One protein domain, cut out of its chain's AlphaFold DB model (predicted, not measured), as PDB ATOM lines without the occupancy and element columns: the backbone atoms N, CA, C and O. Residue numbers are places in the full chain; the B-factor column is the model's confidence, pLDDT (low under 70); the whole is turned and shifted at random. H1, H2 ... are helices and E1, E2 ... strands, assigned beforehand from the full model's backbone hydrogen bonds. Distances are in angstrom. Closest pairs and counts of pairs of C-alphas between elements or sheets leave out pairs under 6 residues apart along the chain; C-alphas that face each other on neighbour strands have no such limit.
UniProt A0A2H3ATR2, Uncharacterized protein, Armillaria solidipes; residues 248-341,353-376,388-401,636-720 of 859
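AT A GLANCE: This is residues 248 to 341, 353 to 376, 388 to 401 and 636 to 720 of the 859 residues of an uncharacterized protein of Armillaria solidipes (UniProt A0A2H3ATR2). The long strand E7 is the spine of a strongly twisted branched sheet of E1, E4, E5, E6 and E7, and the small hairpin E2 and E3 covers part of it as a small sandwich, two sheets face to face. H5 packs beside E1, H4 packs on H5, and the strand pair E8 and E9 packs on H4. The 217 printed residues run E1 to E7, H1, H2, E8, H3, E9, H4, H5, with antiparallel neighbour strands; the class is mixed, with 104 residues in named elements, under half. The whole is compact, with a radius of gyration of the C-alphas of 17.1 A and spans of 53 by 37 by 37 A.

HOW THE PARTS SIT: Begin at E7, residues 357 to 376, whose pairing is staggered. E1, residues 248 to 258, and E6, residues 329 to 336, lie on one side of it; E5, residues 310 to 315, lies on the other. Look for N 253 and O 368 at 2.8 A, N 330 and O 360 at 2.8 A, and N 313 and O 363 at 2.8 A. E4, residues 294 to 297, forms a hairpin with E5, with N 297 and O 312 at 2.8 A. The hairpin E2, residues 263 to 266, and E3, residues 273 to 276, has N 265 and O 274 at 2.9 A; the closest C-alphas of E2 and E6, Ser 263 and Val 330, are 6.4 A apart. H5, residues 707 to 720, stands at the sheet's level, height 2.8 A, with C-alphas 252 and 715 closest to E1 at 5.1 A. H4, residues 679 to 687, touches H5 at a steep tilt of 47 degrees, opposite ways, closest at C-alphas 684 and 713, 5.6 A. H2, residues 645 to 650, is on the sheet at a height of 8.2 A; H1, residues 637 to 642, stands at the sheet's level. E8, residues 654 to 658, pairs with E9, residues 676 to 678, N 655 and O 677 at 2.8 A; H3, residues 671 to 674, is not on the branched sheet. In H1, H4 and H5 every O i to N i+4 pair is within hydrogen-bond range, in H2 1 of 2; H3 is too short for one.

IN THESE COORDINATES: Find C-alpha 248 at (278.944, 235.051, 176.691); E1 runs 33.4 A from there. E7 runs 45.3 A from C-alpha 357 at (319.458, 252.469, 184.339) and bends by 85 degrees at residue 373. H5 spans 19.8 A and ends at C-alpha 720, (291.369, 240.563, 187.093).

THE WHOLE: Residues 342 to 352, 377 to 387 and 402 to 635 are not printed, with C-alpha gaps of 16.5 A, 14.5 A and 24.3 A. Long links are E3 to E4, E4 to E5, E5 to E6, E8 to H3 and H4 to H5. Confidence is under 70 in 38 residues, among them 636 to 643 and 660 to 669.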
ATOM      1  N   ASN A 248     278.378 233.780 177.143       96.25
ATOM      2  CA  ASN A 248     278.944 235.051 176.691       96.25
ATOM      3  C   ASN A 248     280.299 235.302 177.363       96.25
ATOM      4  O   ASN A 248     280.568 234.817 178.465       96.25
ATOM      5  N   ALA A 249     281.153 236.063 176.685       96.19
ATOM      6  CA  ALA A 249     282.430 236.508 177.210       96.19
ATOM      7  C   ALA A 249     282.754 237.939 176.767       96.19
ATOM      8  O   ALA A 249     282.343 238.387 175.695       96.19
ATOM      9  N   LEU A 250     283.524 238.637 177.596       95.38
ATOM     10  CA  LEU A 250     284.081 239.956 177.336       95.38
ATOM     11  C   LEU A 250     285.595 239.889 177.527       95.38
ATOM     12  O   LEU A 250     286.078 239.637 178.630       95.38
ATOM     13  N   THR A 251     286.338 240.143 176.460       96.00
ATOM     14  CA  THR A 251     287.801 240.165 176.480       96.00
ATOM     15  C   THR A 251     288.307 241.596 176.432       96.00
ATOM     16  O   THR A 251     287.914 242.370 175.558       96.00
ATOM     17  N   PHE A 252     289.245 241.915 177.319       95.62
ATOM     18  CA  PHE A 252     290.043 243.132 177.238       95.62
ATOM     19  C   PHE A 252     291.196 242.903 176.257       95.62
ATOM     20  O   PHE A 252     291.987 241.979 176.415       95.62
ATOM     21  N   ASN A 253     291.295 243.735 175.229       96.19
ATOM     22  CA  ASN A 253     292.353 243.691 174.228       96.19
ATOM     23  C   ASN A 253     293.154 244.990 174.306       96.19
ATOM     24  O   ASN A 253     292.683 246.043 173.870       96.19
ATOM     25  N   VAL A 254     294.351 244.912 174.885       96.81
ATOM     26  CA  VAL A 254     295.265 246.050 175.025       96.81
ATOM     27  C   VAL A 254     296.216 246.084 173.832       96.81
ATOM     28  O   VAL A 254     296.825 245.069 173.505       96.81
ATOM     29  N   THR A 255     296.350 247.230 173.170       97.25
ATOM     30  CA  THR A 255     297.337 247.493 172.111       97.25
ATOM     31  C   THR A 255     298.332 248.553 172.569       97.25
ATOM     32  O   THR A 255     297.925 249.605 173.052       97.25
ATOM     33  N   CYS A 256     299.629 248.301 172.414       98.06
ATOM     34  CA  CYS A 256     300.703 249.174 172.883       98.06
ATOM     35  C   CYS A 256     301.634 249.614 171.741       98.06
ATOM     36  O   CYS A 256     301.864 248.891 170.772       98.06
ATOM     37  N   GLY A 257     302.198 250.813 171.873       97.88
ATOM     38  CA  GLY A 257     303.149 251.401 170.934       97.88
ATOM     39  C   GLY A 257     304.173 252.286 171.644       97.88
ATOM     40  O   GLY A 257     304.018 252.622 172.819       97.88
ATOM     41  N   PHE A 258     305.235 252.672 170.938       97.25
ATOM     42  CA  PHE A 258     306.238 253.586 171.486       97.25
ATOM     43  C   PHE A 258     305.758 255.037 171.381       97.25
ATOM     44  O   PHE A 258     305.199 255.442 170.359       97.25
ATOM     45  N   VAL A 259     305.999 255.837 172.418       95.50
ATOM     46  CA  VAL A 259     305.684 257.270 172.394       95.50
ATOM     47  C   VAL A 259     306.785 258.008 171.640       95.50
ATOM     48  O   VAL A 259     307.937 258.056 172.079       95.50
ATOM     49  N   ASP A 260     306.453 258.577 170.482       93.25
ATOM     50  CA  ASP A 260     307.413 259.412 169.766       93.25
ATOM     51  C   ASP A 260     307.637 260.755 170.485       93.25
ATOM     52  O   ASP A 260     306.805 261.225 171.258       93.25
ATOM     53  N   SER A 261     308.808 261.351 170.259       91.06
ATOM     54  CA  SER A 261     309.285 262.576 170.916       91.06
ATOM     55  C   SER A 261     309.276 262.578 172.458       91.06
ATOM     56  O   SER A 261     309.470 263.633 173.049       91.06
ATOM     57  N   ALA A 262     309.128 261.422 173.119       93.38
ATOM     58  CA  ALA A 262     309.344 261.314 174.560       93.38
ATOM     59  C   ALA A 262     310.808 261.621 174.933       93.38
ATOM     60  O   ALA A 262     311.730 261.075 174.315       93.38
ATOM     61  N   SER A 263     311.020 262.450 175.956       94.56
ATOM     62  CA  SER A 263     312.336 262.718 176.548       94.56
ATOM     63  C   SER A 263     312.286 262.620 178.066       94.56
ATOM     64  O   SER A 263     311.278 262.947 178.684       94.56
ATOM     65  N   ILE A 264     313.380 262.157 178.671       93.75
ATOM     66  CA  ILE A 264     313.483 261.986 180.121       93.75
ATOM     67  C   ILE A 264     314.655 262.830 180.622       93.75
ATOM     68  O   ILE A 264     315.803 262.613 180.234       93.75
ATOM     69  N   THR A 265     314.359 263.827 181.452       93.88
ATOM     70  CA  THR A 265     315.292 264.886 181.865       93.88
ATOM     71  C   THR A 265     315.453 264.923 183.393       93.88
ATOM     72  O   THR A 265     314.505 264.618 184.110       93.88
ATOM     73  N   PRO A 266     316.630 265.253 183.956       91.50
ATOM     74  CA  PRO A 266     316.811 265.302 185.410       91.50
ATOM     75  C   PRO A 266     316.259 266.604 186.018       91.50
ATOM     76  O   PRO A 266     316.606 267.707 185.588       91.50
ATOM     77  N   VAL A 267     315.476 266.500 187.097       90.06
ATOM     78  CA  VAL A 267     314.887 267.648 187.816       90.06
ATOM     79  C   VAL A 267     315.905 268.249 188.787       90.06
ATOM     80  O   VAL A 267     315.849 268.073 190.013       90.06
ATOM     81  N   GLY A 268     316.883 268.964 188.229       85.62
ATOM     82  CA  GLY A 268     317.950 269.621 188.982       85.62
ATOM     83  C   GLY A 268     318.734 268.638 189.859       85.62
ATOM     84  O   GLY A 268     319.155 267.579 189.408       85.62
ATOM     85  N   THR A 269     318.930 268.979 191.135       77.69
ATOM     86  CA  THR A 269     319.651 268.145 192.119       77.69
ATOM     87  C   THR A 269     318.721 267.338 193.036       77.69
ATOM     88  O   THR A 269     319.137 266.863 194.095       77.69
ATOM     89  N   THR A 270     317.440 267.196 192.679       77.12
ATOM     90  CA  THR A 270     316.465 266.505 193.542       77.12
ATOM     91  C   THR A 270     316.675 264.991 193.582       77.12
ATOM     92  O   THR A 270     316.440 264.388 194.628       77.12
ATOM     93  N   GLY A 271     317.168 264.408 192.482       77.06
ATOM     94  CA  GLY A 271     317.173 262.965 192.221       77.06
ATOM     95  C   GLY A 271     315.953 262.492 191.419       77.06
ATOM     96  O   GLY A 271     315.943 261.355 190.956       77.06
ATOM     97  N   ASN A 272     314.960 263.361 191.216       86.81
ATOM     98  CA  ASN A 272     313.796 263.077 190.387       86.81
ATOM     99  C   ASN A 272     314.082 263.396 188.914       86.81
ATOM    100  O   ASN A 272     315.004 264.144 188.582       86.81
ATOM    101  N   TRP A 273     313.239 262.850 188.051       91.06
ATOM    102  CA  TRP A 273     313.297 262.901 186.601       91.06
ATOM    103  C   TRP A 273     311.938 263.304 186.049       91.06
ATOM    104  O   TRP A 273     310.907 262.928 186.591       91.06
ATOM    105  N   THR A 274     311.932 264.066 184.974       91.75
ATOM    106  CA  THR A 274     310.746 264.551 184.279       91.75
ATOM    107  C   THR A 274     310.596 263.793 182.968       91.75
ATOM    108  O   THR A 274     311.570 263.662 182.231       91.75
ATOM    109  N   VAL A 275     309.401 263.259 182.704       92.38
ATOM    110  CA  VAL A 275     309.067 262.573 181.446       92.38
ATOM    111  C   VAL A 275     308.233 263.516 180.587       92.38
ATOM    112  O   VAL A 275     307.022 263.619 180.772       92.38
ATOM    113  N   ASP A 276     308.883 264.210 179.662       90.75
ATOM    114  CA  ASP A 276     308.221 265.059 178.675       90.75
ATOM    115  C   ASP A 276     307.679 264.176 177.536       90.75
ATOM    116  O   ASP A 276     308.374 263.273 177.057       90.75
ATOM    117  N   THR A 277     306.452 264.421 177.070       91.06
ATOM    118  CA  THR A 277     305.873 263.716 175.911       91.06
ATOM    119  C   THR A 277     305.158 264.695 174.987       91.06
ATOM    120  O   THR A 277     304.720 265.749 175.426       91.06
ATOM    121  N   ALA A 278     304.954 264.329 173.717       87.62
ATOM    122  CA  ALA A 278     304.198 265.155 172.763       87.62
ATOM    123  C   ALA A 278     302.703 265.339 173.111       87.62
ATOM    124  O   ALA A 278     301.988 266.027 172.385       87.62
ATOM    125  N   TYR A 279     302.227 264.696 174.181       83.81
ATOM    126  CA  TYR A 279     300.844 264.756 174.633       83.81
ATOM    127  C   TYR A 279     300.699 265.570 175.932       83.81
ATOM    128  O   TYR A 279     299.681 266.240 176.092       83.81
ATOM    129  N   ASP A 280     301.698 265.536 176.826       75.88
ATOM    130  CA  ASP A 280     301.633 266.133 178.166       75.88
ATOM    131  C   ASP A 280     302.508 267.386 178.327       75.88
ATOM    132  O   ASP A 280     303.736 267.303 178.298       75.88
ATOM    133  N   ASP A 281     301.865 268.523 178.600       69.00
ATOM    134  CA  ASP A 281     302.525 269.777 178.990       69.00
ATOM    135  C   ASP A 281     302.883 269.826 180.501       69.00
ATOM    136  O   ASP A 281     303.608 270.720 180.941       69.00
ATOM    137  N   HIS A 282     302.362 268.904 181.327       69.06
ATOM    138  CA  HIS A 282     302.453 268.918 182.796       69.06
ATOM    139  C   HIS A 282     303.398 267.847 183.345       69.06
ATOM    140  O   HIS A 282     302.995 266.893 184.012       69.06
ATOM    141  N   VAL A 283     304.690 268.069 183.130       65.69
ATOM    142  CA  VAL A 283     305.745 267.102 183.440       65.69
ATOM    143  C   VAL A 283     305.747 266.647 184.909       65.69
ATOM    144  O   VAL A 283     306.161 267.382 185.813       65.69
ATOM    145  N   GLN A 284     305.308 265.408 185.165       78.56
ATOM    146  CA  GLN A 284     305.351 264.834 186.512       78.56
ATOM    147  C   GLN A 284     306.757 264.321 186.859       78.56
ATOM    148  O   GLN A 284     307.361 263.591 186.067       78.56
ATOM    149  N   PRO A 285     307.284 264.652 188.055       85.75
ATOM    150  CA  PRO A 285     308.562 264.133 188.510       85.75
ATOM    151  C   PRO A 285     308.432 262.670 188.964       85.75
ATOM    152  O   PRO A 285     307.864 262.391 190.021       85.75
ATOM    153  N   ILE A 286     309.015 261.742 188.207       89.56
ATOM    154  CA  ILE A 286     309.244 260.350 188.615       89.56
ATOM    155  C   ILE A 286     310.572 260.246 189.396       89.56
ATOM    156  O   ILE A 286     311.513 260.985 189.102       89.56
ATOM    157  N   PRO A 287     310.713 259.376 190.407       85.69
ATOM    158  CA  PRO A 287     312.007 259.136 191.049       85.69
ATOM    159  C   PRO A 287     312.885 258.178 190.230       85.69
ATOM    160  O   PRO A 287     312.454 257.626 189.218       85.69
ATOM    161  N   VAL A 288     314.121 257.962 190.694       84.06
ATOM    162  CA  VAL A 288     315.047 256.954 190.144       84.06
ATOM    163  C   VAL A 288     314.384 255.576 190.132       84.06
ATOM    164  O   VAL A 288     314.021 255.051 191.183       84.06
ATOM    165  N   LEU A 289     314.254 254.988 188.946       86.56
ATOM    166  CA  LEU A 289     313.679 253.662 188.750       86.56
ATOM    167  C   LEU A 289     314.748 252.577 188.950       86.56
ATOM    168  O   LEU A 289     315.863 252.720 188.449       86.56
ATOM    169  N   ALA A 290     314.411 251.482 189.636       86.69
ATOM    170  CA  ALA A 290     315.272 250.296 189.679       86.69
ATOM    171  C   ALA A 290     315.355 249.617 188.287       86.69
ATOM    172  O   ALA A 290     314.475 249.830 187.438       86.69
ATOM    173  N   PRO A 291     316.369 248.777 188.001       87.81
ATOM    174  CA  PRO A 291     316.392 247.966 186.784       87.81
ATOM    175  C   PRO A 291     315.148 247.083 186.655       87.81
ATOM    176  O   PRO A 291     314.526 246.713 187.651       87.81
ATOM    177  N   ASN A 292     314.807 246.702 185.421       91.19
ATOM    178  CA  ASN A 292     313.764 245.714 185.126       91.19
ATOM    179  C   ASN A 292     312.387 246.020 185.758       91.19
ATOM    180  O   ASN A 292     311.624 245.111 186.074       91.19
ATOM    181  N   THR A 293     312.067 247.300 185.959       91.69
ATOM    182  CA  THR A 293     310.837 247.747 186.625       91.69
ATOM    183  C   THR A 293     309.863 248.328 185.607       91.69
ATOM    184  O   THR A 293     310.263 249.047 184.688       91.69
ATOM    185  N   PHE A 294     308.577 248.020 185.763       94.50
ATOM    186  CA  PHE A 294     307.479 248.549 184.953       94.50
ATOM    187  C   PHE A 294     306.601 249.461 185.815       94.50
ATOM    188  O   PHE A 294     306.274 249.118 186.950       94.50
ATOM    189  N   LYS A 295     306.244 250.633 185.288       93.94
ATOM    190  CA  LYS A 295     305.500 251.668 186.007       93.94
ATOM    191  C   LYS A 295     304.475 252.350 185.109       93.94
ATOM    192  O   LYS A 295     304.719 252.577 183.927       93.94
ATOM    193  N   TRP A 296     303.345 252.734 185.688       93.81
ATOM    194  CA  TRP A 296     302.376 253.629 185.070       93.81
ATOM    195  C   TRP A 296     302.834 255.089 185.207       93.81
ATOM    196  O   TRP A 296     303.314 255.520 186.261       93.81
ATOM    197  N   LEU A 297     302.704 255.863 184.127       91.06
ATOM    198  CA  LEU A 297     302.965 257.298 184.127       91.06
ATOM    199  C   LEU A 297     301.672 258.036 184.469       91.06
ATOM    200  O   LEU A 297     300.732 258.059 183.672       91.06
ATOM    201  N   ARG A 298     301.641 258.681 185.639       85.38
ATOM    202  CA  ARG A 298     300.523 259.546 186.013       85.38
ATOM    203  C   ARG A 298     300.473 260.760 185.092       85.38
ATOM    204  O   ARG A 298     301.280 261.673 185.224       85.38
ATOM    205  N   TYR A 299     299.479 260.766 184.217       77.19
ATOM    206  CA  TYR A 299     299.241 261.798 183.221       77.19
ATOM    207  C   TYR A 299     297.768 262.225 183.256       77.19
ATOM    208  O   TYR A 299     296.876 261.385 183.350       77.19
ATOM    209  N   TYR A 300     297.521 263.535 183.183       68.94
ATOM    210  CA  TYR A 300     296.191 264.136 183.165       68.94
ATOM    211  C   TYR A 300     295.929 264.818 181.814       68.94
ATOM    212  O   TYR A 300     296.102 266.030 181.683       68.94
ATOM    213  N   SER A 301     295.485 264.055 180.809       60.66
ATOM    214  CA  SER A 301     295.023 264.645 179.546       60.66
ATOM    215  C   SER A 301     293.531 264.929 179.549       60.66
ATOM    216  O   SER A 301     292.723 264.018 179.712       60.66
ATOM    217  N   TYR A 302     293.171 266.164 179.209       63.81
ATOM    218  CA  TYR A 302     291.843 266.493 178.687       63.81
ATOM    219  C   TYR A 302     291.826 266.553 177.142       63.81
ATOM    220  O   TYR A 302     290.810 266.926 176.560       63.81
ATOM    221  N   ASN A 303     292.939 266.202 176.477       66.12
ATOM    222  CA  ASN A 303     293.157 266.418 175.038       66.12
ATOM    223  C   ASN A 303     292.938 265.162 174.169       66.12
ATOM    224  O   ASN A 303     293.046 265.239 172.946       66.12
ATOM    225  N   PHE A 304     292.650 264.002 174.758       72.31
ATOM    226  CA  PHE A 304     292.274 262.788 174.020       72.31
ATOM    227  C   PHE A 304     290.761 262.699 173.835       72.31
ATOM    228  O   PHE A 304     290.016 263.188 174.679       72.31
ATOM    229  N   GLN A 305     290.316 262.079 172.739       72.12
ATOM    230  CA  GLN A 305     288.895 261.923 172.412       72.12
ATOM    231  C   GLN A 305     288.184 261.043 173.442       72.12
ATOM    232  O   GLN A 305     287.173 261.458 174.004       72.12
ATOM    233  N   ASP A 306     288.808 259.909 173.767       74.56
ATOM    234  CA  ASP A 306     288.418 259.002 174.845       74.56
ATOM    235  C   ASP A 306     289.602 258.882 175.835       74.56
ATOM    236  O   ASP A 306     290.313 257.870 175.821       74.56
ATOM    237  N   PRO A 307     289.891 259.891 176.687       71.06
ATOM    238  CA  PRO A 307     291.132 259.938 177.479       71.06
ATOM    239  C   PRO A 307     291.313 258.730 178.385       71.06
ATOM    240  O   PRO A 307     292.431 258.343 178.715       71.06
ATOM    241  N   TRP A 308     290.201 258.104 178.735       80.06
ATOM    242  CA  TRP A 308     290.138 257.019 179.675       80.06
ATOM    243  C   TRP A 308     290.619 255.671 179.124       80.06
ATOM    244  O   TRP A 308     291.157 254.863 179.880       80.06
ATOM    245  N   ARG A 309     290.500 255.465 177.802       87.50
ATOM    246  CA  ARG A 309     290.967 254.269 177.068       87.50
ATOM    247  C   ARG A 309     292.480 254.188 176.957       87.50
ATOM    248  O   ARG A 309     293.014 253.161 176.540       87.50
ATOM    249  N   HIS A 310     293.159 255.282 177.274       90.06
ATOM    250  CA  HIS A 310     294.578 255.476 177.067       90.06
ATOM    251  C   HIS A 310     295.323 255.408 178.398       90.06
ATOM    252  O   HIS A 310     294.838 255.842 179.439       90.06
ATOM    253  N   SER A 311     296.532 254.857 178.382       91.88
ATOM    254  CA  SER A 311     297.443 254.925 179.523       91.88
ATOM    255  C   SER A 311     298.881 254.953 179.042       91.88
ATOM    256  O   SER A 311     299.249 254.260 178.092       91.88
ATOM    257  N   LEU A 312     299.680 255.783 179.705       93.69
ATOM    258  CA  LEU A 312     301.117 255.864 179.508       93.69
ATOM    259  C   LEU A 312     301.820 255.025 180.572       93.69
ATOM    260  O   LEU A 312     301.434 255.014 181.739       93.69
ATOM    261  N   PHE A 313     302.878 254.347 180.161       95.56
ATOM    262  CA  PHE A 313     303.731 253.522 180.997       95.56
ATOM    263  C   PHE A 313     305.191 253.836 180.686       95.56
ATOM    264  O   PHE A 313     305.535 254.284 179.590       95.56
ATOM    265  N   TYR A 314     306.064 253.575 181.647       95.62
ATOM    266  CA  TYR A 314     307.502 253.632 181.458       95.62
ATOM    267  C   TYR A 314     308.167 252.412 182.085       95.62
ATOM    268  O   TYR A 314     307.703 251.868 183.089       95.62
ATOM    269  N   THR A 315     309.258 251.956 181.479       96.19
ATOM    270  CA  THR A 315     309.983 250.789 181.978       96.19
ATOM    271  C   THR A 315     311.483 250.869 181.722       96.19
ATOM    272  O   THR A 315     311.933 251.429 180.722       96.19
ATOM    273  N   SER A 316     312.246 250.305 182.658       94.56
ATOM    274  CA  SER A 316     313.677 250.011 182.538       94.56
ATOM    275  C   SER A 316     313.951 248.576 182.055       94.56
ATOM    276  O   SER A 316     315.109 248.212 181.861       94.56
ATOM    277  N   ALA A 317     312.916 247.746 181.872       94.69
ATOM    278  CA  ALA A 317     313.033 246.432 181.247       94.69
ATOM    279  C   ALA A 317     313.068 246.574 179.715       94.69
ATOM    280  O   ALA A 317     312.306 247.348 179.143       94.69
ATOM    281  N   ASN A 318     313.908 245.791 179.037       95.56
ATOM    282  CA  ASN A 318     313.969 245.786 177.572       95.56
ATOM    283  C   ASN A 318     312.847 244.922 176.977       95.56
ATOM    284  O   ASN A 318     313.005 243.707 176.835       95.56
ATOM    285  N   ILE A 319     311.736 245.546 176.586       97.69
ATOM    286  CA  ILE A 319     310.621 244.869 175.913       97.69
ATOM    287  C   ILE A 319     310.881 244.826 174.405       97.69
ATOM    288  O   ILE A 319     311.014 245.858 173.740       97.69
ATOM    289  N   THR A 320     310.944 243.614 173.855       98.00
ATOM    290  CA  THR A 320     311.142 243.382 172.413       98.00
ATOM    291  C   THR A 320     309.823 243.070 171.715       98.00
ATOM    292  O   THR A 320     308.927 242.513 172.324       98.00
ATOM    293  N   ASP A 321     309.647 243.386 170.441       98.19
ATOM    294  CA  ASP A 321     308.471 242.925 169.698       98.19
ATOM    295  C   ASP A 321     308.663 241.511 169.111       98.19
ATOM    296  O   ASP A 321     309.693 240.864 169.326       98.19
ATOM    297  N   SER A 322     307.677 240.997 168.369       97.56
ATOM    298  CA  SER A 322     307.783 239.671 167.735       97.56
ATOM    299  C   SER A 322     308.871 239.568 166.655       97.56
ATOM    300  O   SER A 322     309.215 238.453 166.265       97.56
ATOM    301  N   GLN A 323     309.442 240.690 166.203       97.69
ATOM    302  CA  GLN A 323     310.588 240.752 165.287       97.69
ATOM    303  C   GLN A 323     311.920 240.984 166.027       97.69
ATOM    304  O   GLN A 323     312.979 241.023 165.404       97.69
ATOM    305  N   GLY A 324     311.893 241.121 167.359       97.00
ATOM    306  CA  GLY A 324     313.068 241.400 168.185       97.00
ATOM    307  C   GLY A 324     313.462 242.878 168.263       97.00
ATOM    308  O   GLY A 324     314.515 243.179 168.819       97.00
ATOM    309  N   SER A 325     312.645 243.798 167.743       97.62
ATOM    310  CA  SER A 325     312.878 245.243 167.861       97.62
ATOM    311  C   SER A 325     312.606 245.722 169.288       97.62
ATOM    312  O   SER A 325     311.623 245.308 169.893       97.62
ATOM    313  N   THR A 326     313.421 246.632 169.823       96.25
ATOM    314  CA  THR A 326     313.173 247.319 171.108       96.25
ATOM    315  C   THR A 326     312.333 248.596 170.957       96.25
ATOM    316  O   THR A 326     312.169 249.345 171.920       96.25
ATOM    317  N   GLY A 327     311.792 248.873 169.767       95.75
ATOM    318  CA  GLY A 327     311.002 250.080 169.519       95.75
ATOM    319  C   GLY A 327     311.858 251.340 169.659       95.75
ATOM    320  O   GLY A 327     312.970 251.396 169.133       95.75
ATOM    321  N   LYS A 328     311.348 252.355 170.366       96.62
ATOM    322  CA  LYS A 328     312.094 253.581 170.674       96.62
ATOM    323  C   LYS A 328     312.587 253.557 172.121       96.62
ATOM    324  O   LYS A 328     311.783 253.560 173.051       96.62
ATOM    325  N   LEU A 329     313.907 253.563 172.293       97.19
ATOM    326  CA  LEU A 329     314.567 253.785 173.580       97.19
ATOM    327  C   LEU A 329     314.787 255.288 173.800       97.19
ATOM    328  O   LEU A 329     315.061 256.025 172.852       97.19
ATOM    329  N   VAL A 330     314.679 255.725 175.053       96.38
ATOM    330  CA  VAL A 330     315.075 257.058 175.517       96.38
ATOM    331  C   VAL A 330     316.367 256.908 176.314       96.38
ATOM    332  O   VAL A 330     316.370 256.267 177.366       96.38
ATOM    333  N   ASP A 331     317.456 257.485 175.805       96.81
ATOM    334  CA  ASP A 331     318.754 257.503 176.483       96.81
ATOM    335  C   ASP A 331     318.727 258.466 177.678       96.81
ATOM    336  O   ASP A 331     318.314 259.622 177.557       96.81
ATOM    337  N   LEU A 332     319.207 258.006 178.832       95.06
ATOM    338  CA  LEU A 332     319.291 258.799 180.054       95.06
ATOM    339  C   LEU A 332     320.670 259.453 180.169       95.06
ATOM    340  O   LEU A 332     321.696 258.775 180.274       95.06
ATOM    341  N   ASN A 333     320.698 260.788 180.182       93.38
ATOM    342  CA  ASN A 333     321.923 261.562 180.361       93.38
ATOM    343  C   ASN A 333     321.763 262.614 181.482       93.38
ATOM    344  O   ASN A 333     321.105 263.633 181.263       93.38
ATOM    345  N   PRO A 334     322.369 262.412 182.672       92.25
ATOM    346  CA  PRO A 334     323.176 261.251 183.072       92.25
ATOM    347  C   PRO A 334     322.341 259.957 183.213       92.25
ATOM    348  O   PRO A 334     321.118 260.020 183.224       92.25
ATOM    349  N   PRO A 335     322.960 258.778 183.376       91.81
ATOM    350  CA  PRO A 335     322.226 257.567 183.738       91.81
ATOM    351  C   PRO A 335     321.526 257.699 185.100       91.81
ATOM    352  O   PRO A 335     322.057 258.329 186.024       91.81
ATOM    353  N   MET A 336     320.370 257.056 185.254       89.06
ATOM    354  CA  MET A 336     319.678 256.918 186.537       89.06
ATOM    355  C   MET A 336     320.499 256.010 187.459       89.06
ATOM    356  O   MET A 336     320.632 254.814 187.207       89.06
ATOM    357  N   ARG A 337     321.053 256.579 188.533       85.25
ATOM    358  CA  ARG A 337     321.843 255.853 189.537       85.25
ATOM    359  C   ARG A 337     321.108 255.818 190.878       85.25
ATOM    360  O   ARG A 337     320.708 256.892 191.340       85.25
ATOM    361  N   PRO A 338     320.998 254.654 191.541       71.62
ATOM    362  CA  PRO A 338     320.585 254.600 192.937       71.62
ATOM    363  C   PRO A 338     321.554 255.417 193.800       71.62
ATOM    364  O   PRO A 338     322.759 255.466 193.538       71.62
ATOM    365  N   GLY A 339     321.048 256.042 194.855       60.84
ATOM    366  CA  GLY A 339     321.892 256.534 195.934       60.84
ATOM    367  C   GLY A 339     322.394 257.972 195.879       60.84
ATOM    368  O   GLY A 339     323.252 258.320 196.694       60.84
ATOM    369  N   ALA A 340     321.816 258.861 195.060       56.19
ATOM    370  CA  ALA A 340     322.039 260.308 195.226       56.19
ATOM    371  C   ALA A 340     321.623 260.809 196.630       56.19
ATOM    372  O   ALA A 340     322.166 261.800 197.128       56.19
ATOM    373  N   ARG A 341     320.687 260.103 197.286       54.50
ATOM    374  CA  ARG A 341     320.260 260.331 198.677       54.50
ATOM    375  C   ARG A 341     320.307 259.080 199.570       54.50
ATOM    376  O   ARG A 341     319.877 259.178 200.717       54.50
ATOM    377  N   ASP A 353     326.771 249.529 189.536       68.19
ATOM    378  CA  ASP A 353     326.835 249.493 188.068       68.19
ATOM    379  C   ASP A 353     325.736 248.598 187.464       68.19
ATOM    380  O   ASP A 353     325.189 248.935 186.416       68.19
ATOM    381  N   GLU A 354     325.348 247.513 188.151       71.06
ATOM    382  CA  GLU A 354     324.229 246.632 187.761       71.06
ATOM    383  C   GLU A 354     322.861 247.269 188.045       71.06
ATOM    384  O   GLU A 354     321.876 246.964 187.374       71.06
ATOM    385  N   ALA A 355     322.806 248.180 189.020       75.12
ATOM    386  CA  ALA A 355     321.603 248.909 189.406       75.12
ATOM    387  C   ALA A 355     321.401 250.239 188.642       75.12
ATOM    388  O   ALA A 355     320.421 250.946 188.874       75.12
ATOM    389  N   THR A 356     322.312 250.601 187.731       86.56
ATOM    390  CA  THR A 356     322.225 251.839 186.940       86.56
ATOM    391  C   THR A 356     321.351 251.642 185.698       86.56
ATOM    392  O   THR A 356     321.645 250.800 184.851       86.56
ATOM    393  N   VAL A 357     320.315 252.470 185.534       91.19
ATOM    394  CA  VAL A 357     319.458 252.469 184.339       91.19
ATOM    395  C   VAL A 357     319.984 253.502 183.334       91.19
ATOM    396  O   VAL A 357     320.090 254.692 183.633       91.19
ATOM    397  N   TYR A 358     320.334 253.034 182.133       94.88
ATOM    398  CA  TYR A 358     320.899 253.853 181.045       94.88
ATOM    399  C   TYR A 358     319.867 254.263 179.992       94.88
ATOM    400  O   TYR A 358     320.012 255.302 179.355       94.88
ATOM    401  N   THR A 359     318.835 253.445 179.804       96.00
ATOM    402  CA  THR A 359     317.804 253.613 178.776       96.00
ATOM    403  C   THR A 359     316.447 253.244 179.346       96.00
ATOM    404  O   THR A 359     316.355 252.319 180.154       96.00
ATOM    405  N   MET A 360     315.392 253.906 178.884       96.12
ATOM    406  CA  MET A 360     314.011 253.569 179.236       96.12
ATOM    407  C   MET A 360     313.127 253.491 177.995       96.12
ATOM    408  O   MET A 360     313.383 254.160 176.995       96.12
ATOM    409  N   GLN A 361     312.057 252.705 178.069       97.19
ATOM    410  CA  GLN A 361     310.970 252.728 177.092       97.19
ATOM    411  C   GLN A 361     309.804 253.533 177.667       97.19
ATOM    412  O   GLN A 361     309.396 253.290 178.804       97.19
ATOM    413  N   VAL A 362     309.254 254.463 176.879       96.00
ATOM    414  CA  VAL A 362     307.978 255.134 177.168       96.00
ATOM    415  C   VAL A 362     306.933 254.557 176.219       96.00
ATOM    416  O   VAL A 362     307.052 254.658 174.994       96.00
ATOM    417  N   ILE A 363     305.941 253.893 176.801       97.12
ATOM    418  CA  ILE A 363     304.996 253.015 176.119       97.12
ATOM    419  C   ILE A 363     303.603 253.594 176.320       97.12
ATOM    420  O   ILE A 363     303.159 253.772 177.450       97.12
ATOM    421  N   GLY A 364     302.903 253.875 175.230       95.69
ATOM    422  CA  GLY A 364     301.490 254.213 175.287       95.69
ATOM    423  C   GLY A 364     300.655 252.999 174.917       95.69
ATOM    424  O   GLY A 364     300.982 252.295 173.961       95.69
ATOM    425  N   CYS A 365     299.590 252.745 175.669       96.56
ATOM    426  CA  CYS A 365     298.675 251.641 175.415       96.56
ATOM    427  C   CYS A 365     297.222 252.120 175.329       96.56
ATOM    428  O   CYS A 365     296.846 253.148 175.895       96.56
ATOM    429  N   ILE A 366     296.414 251.364 174.591       94.38
ATOM    430  CA  ILE A 366     294.983 251.574 174.378       94.38
ATOM    431  C   ILE A 366     294.271 250.275 174.739       94.38
ATOM    432  O   ILE A 366     294.627 249.223 174.213       94.38
ATOM    433  N   VAL A 367     293.266 250.324 175.610       94.25
ATOM    434  CA  VAL A 367     292.398 249.169 175.867       94.25
ATOM    435  C   VAL A 367     291.152 249.222 174.983       94.25
ATOM    436  O   VAL A 367     290.545 250.270 174.770       94.25
ATOM    437  N   THR A 368     290.763 248.063 174.459       93.12
ATOM    438  CA  THR A 368     289.533 247.854 173.691       93.12
ATOM    439  C   THR A 368     288.777 246.651 174.247       93.12
ATOM    440  O   THR A 368     289.374 245.762 174.855       93.12
ATOM    441  N   LEU A 369     287.460 246.620 174.051       92.06
ATOM    442  CA  LEU A 369     286.598 245.522 174.480       92.06
ATOM    443  C   LEU A 369     286.178 244.678 173.277       92.06
ATOM    444  O   LEU A 369     285.727 245.216 172.267       92.06
ATOM    445  N   ILE A 370     286.289 243.357 173.400       93.62
ATOM    446  CA  ILE A 370     285.817 242.404 172.393       93.62
ATOM    447  C   ILE A 370     284.740 241.526 173.030       93.62
ATOM    448  O   ILE A 370     285.023 240.758 173.948       93.62
ATOM    449  N   ASN A 371     283.513 241.616 172.516       93.75
ATOM    450  CA  ASN A 371     282.447 240.668 172.837       93.75
ATOM    451  C   ASN A 371     282.739 239.336 172.134       93.75
ATOM    452  O   ASN A 371     282.974 239.304 170.924       93.75
ATOM    453  N   GLN A 372     282.740 238.246 172.893       94.50
ATOM    454  CA  GLN A 372     283.151 236.913 172.452       94.50
ATOM    455  C   GLN A 372     282.179 235.842 172.964       94.50
ATOM    456  O   GLN A 372     281.298 236.104 173.785       94.50
ATOM    457  N   THR A 373     282.342 234.610 172.487       96.19
ATOM    458  CA  THR A 373     281.651 233.439 173.043       96.19
ATOM    459  C   THR A 373     282.675 232.509 173.673       96.19
ATOM    460  O   THR A 373     283.630 232.087 173.019       96.19
ATOM    461  N   ALA A 374     282.474 232.182 174.943       96.94
ATOM    462  CA  ALA A 374     283.273 231.216 175.678       96.94
ATOM    463  C   ALA A 374     282.609 229.835 175.657       96.94
ATOM    464  O   ALA A 374     281.384 229.714 175.614       96.94
ATOM    465  N   VAL A 375     283.430 228.791 175.714       97.25
ATOM    466  CA  VAL A 375     283.002 227.417 175.974       97.25
ATOM    467  C   VAL A 375     283.498 227.029 177.356       97.25
ATOM    468  O   VAL A 375     284.704 227.026 177.619       97.25
ATOM    469  N   VAL A 376     282.548 226.718 178.227       97.19
ATOM    470  CA  VAL A 376     282.751 226.385 179.635       97.19
ATOM    471  C   VAL A 376     282.315 224.946 179.867       97.19
ATOM    472  O   VAL A 376     281.339 224.476 179.285       97.19
ATOM    473  N   PRO A 388     286.351 234.722 169.061       93.50
ATOM    474  CA  PRO A 388     287.679 234.336 168.557       93.50
ATOM    475  C   PRO A 388     288.725 234.206 169.682       93.50
ATOM    476  O   PRO A 388     288.495 234.634 170.808       93.50
ATOM    477  N   LEU A 389     289.889 233.626 169.372       91.88
ATOM    478  CA  LEU A 389     291.026 233.575 170.299       91.88
ATOM    479  C   LEU A 389     291.445 234.998 170.701       91.88
ATOM    480  O   LEU A 389     291.771 235.817 169.845       91.88
ATOM    481  N   SER A 390     291.424 235.270 172.004       88.25
ATOM    482  CA  SER A 390     291.730 236.571 172.610       88.25
ATOM    483  C   SER A 390     293.222 236.827 172.816       88.25
ATOM    484  O   SER A 390     293.693 237.946 172.625       88.25
ATOM    485  N   ARG A 391     293.972 235.792 173.211       94.06
ATOM    486  CA  ARG A 391     295.395 235.908 173.551       94.06
ATOM    487  C   ARG A 391     296.239 236.200 172.312       94.06
ATOM    488  O   ARG A 391     296.258 235.415 171.363       94.06
ATOM    489  N   LYS A 392     297.012 237.283 172.360       95.88
ATOM    490  CA  LYS A 392     297.971 237.639 171.313       95.88
ATOM    491  C   LYS A 392     299.193 236.727 171.357       95.88
ATOM    492  O   LYS A 392     299.738 236.463 172.424       95.88
ATOM    493  N   THR A 393     299.649 236.294 170.186       96.25
ATOM    494  CA  THR A 393     300.865 235.477 169.992       96.25
ATOM    495  C   THR A 393     301.967 236.218 169.233       96.25
ATOM    496  O   THR A 393     303.068 235.706 169.051       96.25
ATOM    497  N   SER A 394     301.667 237.416 168.733       96.62
ATOM    498  CA  SER A 394     302.619 238.298 168.070       96.62
ATOM    499  C   SER A 394     302.098 239.728 168.105       96.62
ATOM    500  O   SER A 394     300.893 239.960 168.001       96.62
ATOM    501  N   SER A 395     302.998 240.688 168.271       97.56
ATOM    502  CA  SER A 395     302.726 242.123 168.166       97.56
ATOM    503  C   SER A 395     304.025 242.815 167.794       97.56
ATOM    504  O   SER A 395     305.091 242.377 168.228       97.56
ATOM    505  N   THR A 396     303.929 243.844 166.958       98.19
ATOM    506  CA  THR A 396     305.058 244.609 166.406       98.19
ATOM    507  C   THR A 396     305.040 246.024 166.958       98.19
ATOM    508  O   THR A 396     303.964 246.620 167.047       98.19
ATOM    509  N   TRP A 397     306.204 246.590 167.272       98.12
ATOM    510  CA  TRP A 397     306.277 247.979 167.713       98.12
ATOM    511  C   TRP A 397     305.756 248.917 166.622       98.12
ATOM    512  O   TRP A 397     306.190 248.876 165.472       98.12
ATOM    513  N   SER A 398     304.838 249.796 167.008       97.44
ATOM    514  CA  SER A 398     304.311 250.874 166.174       97.44
ATOM    515  C   SER A 398     304.327 252.181 166.963       97.44
ATOM    516  O   SER A 398     304.404 252.166 168.194       97.44
ATOM    517  N   GLN A 399     304.296 253.313 166.260       97.00
ATOM    518  CA  GLN A 399     304.183 254.616 166.905       97.00
ATOM    519  C   GLN A 399     302.816 254.714 167.584       97.00
ATOM    520  O   GLN A 399     301.783 254.554 166.934       97.00
ATOM    521  N   TRP A 400     302.808 255.003 168.884       95.88
ATOM    522  CA  TRP A 400     301.573 255.236 169.611       95.88
ATOM    523  C   TRP A 400     301.002 256.606 169.249       95.88
ATOM    524  O   TRP A 400     301.576 257.646 169.586       95.88
ATOM    525  N   ASN A 401     299.873 256.577 168.546       92.56
ATOM    526  CA  ASN A 401     299.118 257.740 168.107       92.56
ATOM    527  C   ASN A 401     297.668 257.598 168.617       92.56
ATOM    528  O   ASN A 401     296.840 257.012 167.915       92.56
ATOM    529  N   GLY A 636     275.905 253.016 176.300       45.44
ATOM    530  CA  GLY A 636     276.956 253.594 177.143       45.44
ATOM    531  C   GLY A 636     277.764 252.661 178.052       45.44
ATOM    532  O   GLY A 636     278.761 253.117 178.598       45.44
ATOM    533  N   MET A 637     277.423 251.374 178.227       43.06
ATOM    534  CA  MET A 637     278.218 250.512 179.126       43.06
ATOM    535  C   MET A 637     279.652 250.281 178.626       43.06
ATOM    536  O   MET A 637     280.568 250.266 179.441       43.06
ATOM    537  N   SER A 638     279.877 250.156 177.313       51.25
ATOM    538  CA  SER A 638     281.242 250.089 176.764       51.25
ATOM    539  C   SER A 638     282.064 251.319 177.125       51.25
ATOM    540  O   SER A 638     283.264 251.200 177.343       51.25
ATOM    541  N   ASP A 639     281.416 252.478 177.198       55.97
ATOM    542  CA  ASP A 639     282.075 253.741 177.483       55.97
ATOM    543  C   ASP A 639     282.371 253.820 178.980       55.97
ATOM    544  O   ASP A 639     283.539 253.880 179.317       55.97
ATOM    545  N   VAL A 640     281.406 253.579 179.880       60.91
ATOM    546  CA  VAL A 640     281.644 253.578 181.346       60.91
ATOM    547  C   VAL A 640     282.767 252.618 181.788       60.91
ATOM    548  O   VAL A 640     283.557 252.958 182.665       60.91
ATOM    549  N   PHE A 641     282.880 251.429 181.182       65.31
ATOM    550  CA  PHE A 641     283.984 250.486 181.443       65.31
ATOM    551  C   PHE A 641     285.351 250.995 180.969       65.31
ATOM    552  O   PHE A 641     286.402 250.658 181.521       65.31
ATOM    553  N   LEU A 642     285.353 251.750 179.884       65.00
ATOM    554  CA  LEU A 642     286.559 252.312 179.308       65.00
ATOM    555  C   LEU A 642     286.903 253.656 179.975       65.00
ATOM    556  O   LEU A 642     288.084 253.970 180.101       65.00
ATOM    557  N   ASP A 643     285.902 254.340 180.536       67.69
ATOM    558  CA  ASP A 643     285.937 255.628 181.237       67.69
ATOM    559  C   ASP A 643     286.672 255.601 182.590       67.69
ATOM    560  O   ASP A 643     286.819 256.625 183.251       67.69
ATOM    561  N   VAL A 644     287.181 254.441 183.014       77.62
ATOM    562  CA  VAL A 644     287.865 254.267 184.310       77.62
ATOM    563  C   VAL A 644     289.174 253.468 184.233       77.62
ATOM    564  O   VAL A 644     289.760 253.171 185.275       77.62
ATOM    565  N   TRP A 645     289.665 253.116 183.035       88.25
ATOM    566  CA  TRP A 645     290.817 252.210 182.906       88.25
ATOM    567  C   TRP A 645     292.134 252.795 183.431       88.25
ATOM    568  O   TRP A 645     292.863 252.099 184.130       88.25
ATOM    569  N   TRP A 646     292.438 254.073 183.184       86.19
ATOM    570  CA  TRP A 646     293.635 254.690 183.779       86.19
ATOM    571  C   TRP A 646     293.500 254.909 185.297       86.19
ATOM    572  O   TRP A 646     294.482 254.776 186.031       86.19
ATOM    573  N   GLU A 647     292.287 255.190 185.794       85.81
ATOM    574  CA  GLU A 647     292.028 255.332 187.236       85.81
ATOM    575  C   GLU A 647     292.287 254.012 187.978       85.81
ATOM    576  O   GLU A 647     292.720 254.042 189.127       85.81
ATOM    577  N   MET A 648     292.143 252.860 187.312       89.75
ATOM    578  CA  MET A 648     292.553 251.556 187.846       89.75
ATOM    579  C   MET A 648     294.025 251.555 188.278       89.75
ATOM    580  O   MET A 648     294.347 251.004 189.322       89.75
ATOM    581  N   PHE A 649     294.921 252.191 187.515       89.69
ATOM    582  CA  PHE A 649     296.334 252.322 187.887       89.69
ATOM    583  C   PHE A 649     296.558 253.463 188.886       89.69
ATOM    584  O   PHE A 649     297.352 253.315 189.810       89.69
ATOM    585  N   SER A 650     295.840 254.581 188.741       86.75
ATOM    586  CA  SER A 650     295.981 255.764 189.606       86.75
ATOM    587  C   SER A 650     295.536 255.538 191.055       86.75
ATOM    588  O   SER A 650     296.117 256.128 191.971       86.75
ATOM    589  N   GLN A 651     294.512 254.701 191.236       84.19
ATOM    590  CA  GLN A 651     293.764 254.480 192.481       84.19
ATOM    591  C   GLN A 651     293.893 253.039 192.985       84.19
ATOM    592  O   GLN A 651     293.290 252.684 193.997       84.19
ATOM    593  N   ALA A 652     294.673 252.198 192.296       84.00
ATOM    594  CA  ALA A 652     295.032 250.890 192.812       84.00
ATOM    595  C   ALA A 652     295.695 251.015 194.185       84.00
ATOM    596  O   ALA A 652     296.501 251.916 194.437       84.00
ATOM    597  N   ALA A 653     295.398 250.053 195.054       82.31
ATOM    598  CA  ALA A 653     296.047 249.945 196.343       82.31
ATOM    599  C   ALA A 653     297.575 249.913 196.183       82.31
ATOM    600  O   ALA A 653     298.125 249.335 195.242       82.31
ATOM    601  N   ILE A 654     298.264 250.550 197.123       85.75
ATOM    602  CA  ILE A 654     299.722 250.610 197.138       85.75
ATOM    603  C   ILE A 654     300.278 249.242 197.551       85.75
ATOM    604  O   ILE A 654     299.915 248.699 198.594       85.75
ATOM    605  N   SER A 655     301.185 248.696 196.744       81.94
ATOM    606  CA  SER A 655     301.927 247.482 197.067       81.94
ATOM    607  C   SER A 655     302.928 247.724 198.199       81.94
ATOM    608  O   SER A 655     303.471 248.814 198.391       81.94
ATOM    609  N   ARG A 656     303.255 246.647 198.918       79.31
ATOM    610  CA  ARG A 656     304.374 246.606 199.870       79.31
ATOM    611  C   ARG A 656     305.756 246.684 199.205       79.31
ATOM    612  O   ARG A 656     306.744 246.788 199.926       79.31
ATOM    613  N   PHE A 657     305.841 246.575 197.878       74.62
ATOM    614  CA  PHE A 657     307.100 246.575 197.134       74.62
ATOM    615  C   PHE A 657     307.428 247.984 196.593       74.62
ATOM    616  O   PHE A 657     306.595 248.584 195.908       74.62
ATOM    617  N   PRO A 658     308.618 248.548 196.891       74.00
ATOM    618  CA  PRO A 658     309.056 249.815 196.312       74.00
ATOM    619  C   PRO A 658     309.420 249.641 194.827       74.00
ATOM    620  O   PRO A 658     309.801 248.549 194.413       74.00
ATOM    621  N   SER A 659     309.369 250.718 194.035       71.12
ATOM    622  CA  SER A 659     309.909 250.722 192.657       71.12
ATOM    623  C   SER A 659     311.352 251.242 192.572       71.12
ATOM    624  O   SER A 659     311.865 251.500 191.482       71.12
ATOM    625  N   THR A 660     311.962 251.501 193.733       68.56
ATOM    626  CA  THR A 660     313.235 252.207 193.906       68.56
ATOM    627  C   THR A 660     314.032 251.536 195.029       68.56
ATOM    628  O   THR A 660     313.486 251.345 196.122       68.56
ATOM    629  N   ASP A 661     315.323 251.278 194.834       62.31
ATOM    630  CA  ASP A 661     316.177 250.646 195.861       62.31
ATOM    631  C   ASP A 661     316.488 251.579 197.057       62.31
ATOM    632  O   ASP A 661     316.876 251.142 198.147       62.31
ATOM    633  N   ASP A 662     316.280 252.887 196.880       60.53
ATOM    634  CA  ASP A 662     316.644 253.951 197.826       60.53
ATOM    635  C   ASP A 662     315.687 254.100 199.031       60.53
ATOM    636  O   ASP A 662     315.972 254.891 199.932       60.53
ATOM    637  N   CYS A 663     314.570 253.362 199.093       66.25
ATOM    638  CA  CYS A 663     313.522 253.574 200.101       66.25
ATOM    639  C   CYS A 663     314.011 253.324 201.556       66.25
ATOM    640  O   CYS A 663     314.401 252.196 201.895       66.25
ATOM    641  N   PRO A 664     313.974 254.336 202.452       63.88
ATOM    642  CA  PRO A 664     314.347 254.180 203.853       63.88
ATOM    643  C   PRO A 664     313.121 253.838 204.717       63.88
ATOM    644  O   PRO A 664     312.302 254.698 205.038       63.88
ATOM    645  N   GLY A 665     313.026 252.579 205.147       66.69
ATOM    646  CA  GLY A 665     311.925 252.079 205.978       66.69
ATOM    647  C   GLY A 665     310.823 251.402 205.161       66.69
ATOM    648  O   GLY A 665     311.087 250.822 204.111       66.69
ATOM    649  N   PHE A 666     309.588 251.426 205.667       60.25
ATOM    650  CA  PHE A 666     308.445 250.818 204.985       60.25
ATOM    651  C   PHE A 666     307.920 251.729 203.856       60.25
ATOM    652  O   PHE A 666     307.669 252.903 204.131       60.25
ATOM    653  N   PRO A 667     307.660 251.236 202.626       61.22
ATOM    654  CA  PRO A 667     307.338 252.101 201.478       61.22
ATOM    655  C   PRO A 667     306.114 253.016 201.632       61.22
ATOM    656  O   PRO A 667     306.029 254.048 200.967       61.22
ATOM    657  N   TRP A 668     305.181 252.679 202.526       63.78
ATOM    658  CA  TRP A 668     303.997 253.493 202.812       63.78
ATOM    659  C   TRP A 668     304.254 254.687 203.745       63.78
ATOM    660  O   TRP A 668     303.432 255.598 203.778       63.78
ATOM    661  N   SER A 669     305.361 254.727 204.502       69.94
ATOM    662  CA  SER A 669     305.644 255.855 205.410       69.94
ATOM    663  C   SER A 669     306.181 257.093 204.686       69.94
ATOM    664  O   SER A 669     306.114 258.196 205.227       69.94
ATOM    665  N   ASN A 670     306.700 256.925 203.465       71.38
ATOM    666  CA  ASN A 670     307.179 258.010 202.615       71.38
ATOM    667  C   ASN A 670     306.941 257.684 201.130       71.38
ATOM    668  O   ASN A 670     307.877 257.495 200.351       71.38
ATOM    669  N   SER A 671     305.667 257.609 200.739       72.06
ATOM    670  CA  SER A 671     305.250 257.263 199.372       72.06
ATOM    671  C   SER A 671     305.846 258.181 198.296       72.06
ATOM    672  O   SER A 671     306.138 257.713 197.199       72.06
ATOM    673  N   GLN A 672     306.098 259.457 198.617       71.44
ATOM    674  CA  GLN A 672     306.749 260.414 197.715       71.44
ATOM    675  C   GLN A 672     308.223 260.081 197.437       71.44
ATOM    676  O   GLN A 672     308.696 260.338 196.334       71.44
ATOM    677  N   ALA A 673     308.953 259.520 198.408       68.81
ATOM    678  CA  ALA A 673     310.349 259.123 198.219       68.81
ATOM    679  C   ALA A 673     310.500 257.698 197.665       68.81
ATOM    680  O   ALA A 673     311.447 257.432 196.936       68.81
ATOM    681  N   CYS A 674     309.588 256.789 198.024       74.25
ATOM    682  CA  CYS A 674     309.701 255.365 197.702       74.25
ATOM    683  C   CYS A 674     308.952 254.931 196.430       74.25
ATOM    684  O   CYS A 674     309.140 253.789 196.009       74.25
ATOM    685  N   ASN A 675     308.067 255.789 195.884       82.88
ATOM    686  CA  ASN A 675     307.172 255.527 194.739       82.88
ATOM    687  C   ASN A 675     306.746 254.053 194.642       82.88
ATOM    688  O   ASN A 675     307.090 253.362 193.681       82.88
ATOM    689  N   PRO A 676     306.076 253.526 195.680       87.38
ATOM    690  CA  PRO A 676     305.768 252.108 195.742       87.38
ATOM    691  C   PRO A 676     304.993 251.664 194.506       87.38
ATOM    692  O   PRO A 676     304.250 252.449 193.910       87.38
ATOM    693  N   LEU A 677     305.202 250.417 194.087       90.38
ATOM    694  CA  LEU A 677     304.401 249.831 193.018       90.38
ATOM    695  C   LEU A 677     302.929 249.883 193.434       90.38
ATOM    696  O   LEU A 677     302.605 249.724 194.611       90.38
ATOM    697  N   THR A 678     302.021 250.105 192.498       92.19
ATOM    698  CA  THR A 678     300.620 249.783 192.740       92.19
ATOM    699  C   THR A 678     300.449 248.274 192.663       92.19
ATOM    700  O   THR A 678     301.267 247.548 192.095       92.19
ATOM    701  N   VAL A 679     299.379 247.772 193.257       91.88
ATOM    702  CA  VAL A 679     299.054 246.348 193.230       91.88
ATOM    703  C   VAL A 679     298.847 245.832 191.792       91.88
ATOM    704  O   VAL A 679     299.209 244.695 191.490       91.88
ATOM    705  N   VAL A 680     298.360 246.681 190.881       93.88
ATOM    706  CA  VAL A 680     298.217 246.355 189.452       93.88
ATOM    707  C   VAL A 680     299.580 246.339 188.746       93.88
ATOM    708  O   VAL A 680     299.855 245.416 187.982       93.88
ATOM    709  N   GLU A 681     300.464 247.302 189.030       94.50
ATOM    710  CA  GLU A 681     301.843 247.300 188.510       94.50
ATOM    711  C   GLU A 681     302.615 246.054 188.967       94.50
ATOM    712  O   GLU A 681     303.282 245.412 188.157       94.50
ATOM    713  N   GLN A 682     302.475 245.669 190.243       92.50
ATOM    714  CA  GLN A 682     303.059 244.442 190.785       92.50
ATOM    715  C   GLN A 682     302.541 243.199 190.049       92.50
ATOM    716  O   GLN A 682     303.347 242.349 189.688       92.50
ATOM    717  N   PHE A 683     301.229 243.088 189.807       94.06
ATOM    718  CA  PHE A 683     300.655 241.952 189.075       94.06
ATOM    719  C   PHE A 683     301.230 241.839 187.658       94.06
ATOM    720  O   PHE A 683     301.641 240.753 187.257       94.06
ATOM    721  N   VAL A 684     301.305 242.954 186.920       95.69
ATOM    722  CA  VAL A 684     301.884 242.977 185.564       95.69
ATOM    723  C   VAL A 684     303.362 242.589 185.605       95.69
ATOM    724  O   VAL A 684     303.824 241.809 184.780       95.69
ATOM    725  N   MET A 685     304.115 243.075 186.595       94.38
ATOM    726  CA  MET A 685     305.506 242.667 186.783       94.38
ATOM    727  C   MET A 685     305.635 241.161 187.080       94.38
ATOM    728  O   MET A 685     306.411 240.481 186.411       94.38
ATOM    729  N   GLU A 686     304.854 240.614 188.014       92.44
ATOM    730  CA  GLU A 686     304.870 239.185 188.368       92.44
ATOM    731  C   GLU A 686     304.535 238.273 187.177       92.44
ATOM    732  O   GLU A 686     305.249 237.300 186.936       92.44
ATOM    733  N   ASP A 687     303.493 238.609 186.414       94.38
ATOM    734  CA  ASP A 687     303.029 237.866 185.234       94.38
ATOM    735  C   ASP A 687     304.046 237.920 184.071       94.38
ATOM    736  O   ASP A 687     304.227 236.943 183.344       94.38
ATOM    737  N   LEU A 688     304.814 239.013 183.962       95.62
ATOM    738  CA  LEU A 688     305.963 239.140 183.053       95.62
ATOM    739  C   LEU A 688     307.258 238.478 183.568       95.62
ATOM    740  O   LEU A 688     308.287 238.528 182.889       95.62
ATOM    741  N   GLY A 689     307.255 237.883 184.765       93.31
ATOM    742  CA  GLY A 689     308.458 237.338 185.407       93.31
ATOM    743  C   GLY A 689     309.458 238.404 185.883       93.31
ATOM    744  O   GLY A 689     310.609 238.086 186.192       93.31
ATOM    745  N   LEU A 690     309.035 239.668 185.954       91.44
ATOM    746  CA  LEU A 690     309.765 240.764 186.583       91.44
ATOM    747  C   LEU A 690     309.537 240.707 188.095       91.44
ATOM    748  O   LEU A 690     308.542 241.193 188.624       91.44
ATOM    749  N   HIS A 691     310.476 240.122 188.826       80.75
ATOM    750  CA  HIS A 691     310.425 240.170 190.285       80.75
ATOM    751  C   HIS A 691     310.977 241.504 190.789       80.75
ATOM    752  O   HIS A 691     312.110 241.865 190.471       80.75
ATOM    753  N   SER A 692     310.209 242.205 191.629       65.50
ATOM    754  CA  SER A 692     310.726 243.342 192.395       65.50
ATOM    755  C   SER A 692     311.935 242.889 193.214       65.50
ATOM    756  O   SER A 692     311.832 241.924 193.982       65.50
ATOM    757  N   ILE A 693     313.066 243.572 193.054       61.44
ATOM    758  CA  ILE A 693     314.306 243.232 193.750       61.44
ATOM    759  C   ILE A 693     314.091 243.485 195.248       61.44
ATOM    760  O   ILE A 693     314.038 244.621 195.714       61.44
ATOM    761  N   LEU A 694     313.953 242.410 196.027       58.97
ATOM    762  CA  LEU A 694     314.200 242.490 197.464       58.97
ATOM    763  C   LEU A 694     315.681 242.838 197.630       58.97
ATOM    764  O   LEU A 694     316.518 242.139 197.062       58.97
ATOM    765  N   LEU A 695     315.981 243.891 198.399       56.47
ATOM    766  CA  LEU A 695     317.283 244.583 198.428       56.47
ATOM    767  C   LEU A 695     318.511 243.690 198.721       56.47
ATOM    768  O   LEU A 695     319.638 244.126 198.515       56.47
ATOM    769  N   ASP A 696     318.299 242.456 199.185       60.72
ATOM    770  CA  ASP A 696     319.339 241.481 199.525       60.72
ATOM    771  C   ASP A 696     319.593 240.421 198.424       60.72
ATOM    772  O   ASP A 696     320.399 239.510 198.617       60.72
ATOM    773  N   SER A 697     318.900 240.480 197.276       63.19
ATOM    774  CA  SER A 697     319.083 239.543 196.152       63.19
ATOM    775  C   SER A 697     319.854 240.174 194.984       63.19
ATOM    776  O   SER A 697     319.523 241.288 194.588       63.19
ATOM    777  N   PRO A 698     320.830 239.466 194.374       69.19
ATOM    778  CA  PRO A 698     321.534 239.964 193.193       69.19
ATOM    779  C   PRO A 698     320.569 240.157 192.019       69.19
ATOM    780  O   PRO A 698     319.607 239.393 191.865       69.19
ATOM    781  N   VAL A 699     320.849 241.159 191.177       69.00
ATOM    782  CA  VAL A 699     320.021 241.502 190.016       69.00
ATOM    783  C   VAL A 699     319.956 240.294 189.082       69.00
ATOM    784  O   VAL A 699     320.938 239.911 188.447       69.00
ATOM    785  N   ARG A 700     318.785 239.658 188.995       78.31
ATOM    786  CA  ARG A 700     318.574 238.593 188.013       78.31
ATOM    787  C   ARG A 700     318.487 239.227 186.621       78.31
ATOM    788  O   ARG A 700     317.799 240.242 186.482       78.31
ATOM    789  N   PRO A 701     319.120 238.639 185.588       81.19
ATOM    790  CA  PRO A 701     318.862 239.033 184.209       81.19
ATOM    791  C   PRO A 701     317.357 238.984 183.945       81.19
ATOM    792  O   PRO A 701     316.713 237.989 184.291       81.19
ATOM    793  N   ALA A 702     316.797 240.046 183.362       83.69
ATOM    794  CA  ALA A 702     315.381 240.054 183.018       83.69
ATOM    795  C   ALA A 702     315.057 238.883 182.075       83.69
ATOM    796  O   ALA A 702     315.862 238.578 181.182       83.69
ATOM    797  N   PRO A 703     313.883 238.243 182.218       93.06
ATOM    798  CA  PRO A 703     313.377 237.376 181.167       93.06
ATOM    799  C   PRO A 703     313.247 238.174 179.862       93.06
ATOM    800  O   PRO A 703     313.030 239.388 179.870       93.06
ATOM    801  N   LYS A 704     313.361 237.493 178.716       95.12
ATOM    802  CA  LYS A 704     313.071 238.122 177.425       95.12
ATOM    803  C   LYS A 704     311.563 238.361 177.330       95.12
ATOM    804  O   LYS A 704     310.826 237.448 176.972       95.12
ATOM    805  N   ILE A 705     311.137 239.583 177.622       97.44
ATOM    806  CA  ILE A 705     309.738 240.004 177.532       97.44
ATOM    807  C   ILE A 705     309.432 240.444 176.107       97.44
ATOM    808  O   ILE A 705     310.214 241.187 175.491       97.44
ATOM    809  N   THR A 706     308.289 239.999 175.584       98.00
ATOM    810  CA  THR A 706     307.780 240.491 174.309       98.00
ATOM    811  C   THR A 706     306.653 241.515 174.469       98.00
ATOM    812  O   THR A 706     305.966 241.564 175.488       98.00
ATOM    813  N   LEU A 707     306.417 242.326 173.435       98.06
ATOM    814  CA  LEU A 707     305.329 243.303 173.393       98.06
ATOM    815  C   LEU A 707     303.953 242.647 173.584       98.06
ATOM    816  O   LEU A 707     303.108 243.195 174.283       98.06
ATOM    817  N   HIS A 708     303.742 241.455 173.013       97.88
ATOM    818  CA  HIS A 708     302.476 240.745 173.187       97.88
ATOM    819  C   HIS A 708     302.340 240.122 174.582       97.88
ATOM    820  O   HIS A 708     301.217 239.975 175.054       97.88
ATOM    821  N   ASP A 709     303.442 239.803 175.274       97.75
ATOM    822  CA  ASP A 709     303.384 239.422 176.691       97.75
ATOM    823  C   ASP A 709     302.908 240.603 177.544       97.75
ATOM    824  O   ASP A 709     301.972 240.440 178.320       97.75
ATOM    825  N   LEU A 710     303.462 241.809 177.337       97.81
ATOM    826  CA  LEU A 710     303.007 243.027 178.027       97.81
ATOM    827  C   LEU A 710     301.519 243.308 177.773       97.81
ATOM    828  O   LEU A 710     300.766 243.565 178.708       97.81
ATOM    829  N   GLU A 711     301.084 243.252 176.516       98.06
ATOM    830  CA  GLU A 711     299.687 243.494 176.144       98.06
ATOM    831  C   GLU A 711     298.727 242.450 176.737       98.06
ATOM    832  O   GLU A 711     297.679 242.813 177.274       98.06
ATOM    833  N   ASN A 712     299.092 241.162 176.693       97.88
ATOM    834  CA  ASN A 712     298.329 240.092 177.338       97.88
ATOM    835  C   ASN A 712     298.294 240.273 178.866       97.88
ATOM    836  O   ASN A 712     297.257 240.032 179.481       97.88
ATOM    837  N   SER A 713     299.397 240.716 179.472       97.44
ATOM    838  CA  SER A 713     299.506 240.934 180.915       97.44
ATOM    839  C   SER A 713     298.643 242.106 181.383       97.44
ATOM    840  O   SER A 713     297.858 241.967 182.319       97.44
ATOM    841  N   LEU A 714     298.674 243.234 180.663       97.12
ATOM    842  CA  LEU A 714     297.789 244.378 180.910       97.12
ATOM    843  C   LEU A 714     296.309 244.011 180.713       97.12
ATOM    844  O   LEU A 714     295.465 244.425 181.511       97.12
ATOM    845  N   ALA A 715     295.980 243.202 179.703       97.00
ATOM    846  CA  ALA A 715     294.633 242.659 179.519       97.00
ATOM    847  C   ALA A 715     294.208 241.749 180.688       97.00
ATOM    848  O   ALA A 715     293.105 241.898 181.217       97.00
ATOM    849  N   SER A 716     295.095 240.848 181.121       96.56
ATOM    850  CA  SER A 716     294.899 239.946 182.262       96.56
ATOM    851  C   SER A 716     294.671 240.717 183.561       96.56
ATOM    852  O   SER A 716     293.684 240.470 184.253       96.56
ATOM    853  N   ALA A 717     295.510 241.720 183.836       95.69
ATOM    854  CA  ALA A 717     295.390 242.614 184.981       95.69
ATOM    855  C   ALA A 717     294.054 243.367 184.963       95.69
ATOM    856  O   ALA A 717     293.345 243.386 185.963       95.69
ATOM    857  N   THR A 718     293.668 243.917 183.807       95.00
ATOM    858  CA  THR A 718     292.401 244.646 183.648       95.00
ATOM    859  C   THR A 718     291.195 243.743 183.925       95.00
ATOM    860  O   THR A 718     290.325 244.099 184.719       95.00
ATOM    861  N   ALA A 719     291.162 242.544 183.338       95.44
ATOM    862  CA  ALA A 719     290.103 241.572 183.598       95.44
ATOM    863  C   ALA A 719     290.081 241.123 185.068       95.44
ATOM    864  O   ALA A 719     289.007 241.004 185.654       95.44
ATOM    865  N   ALA A 720     291.250 240.920 185.684       94.81
ATOM    866  CA  ALA A 720     291.369 240.563 187.093       94.81
ATOM    867  C   ALA A 720     290.826 241.663 188.018       94.81
ATOM    868  O   ALA A 720     290.102 241.338 188.956       94.81
TER     869      ALA A 720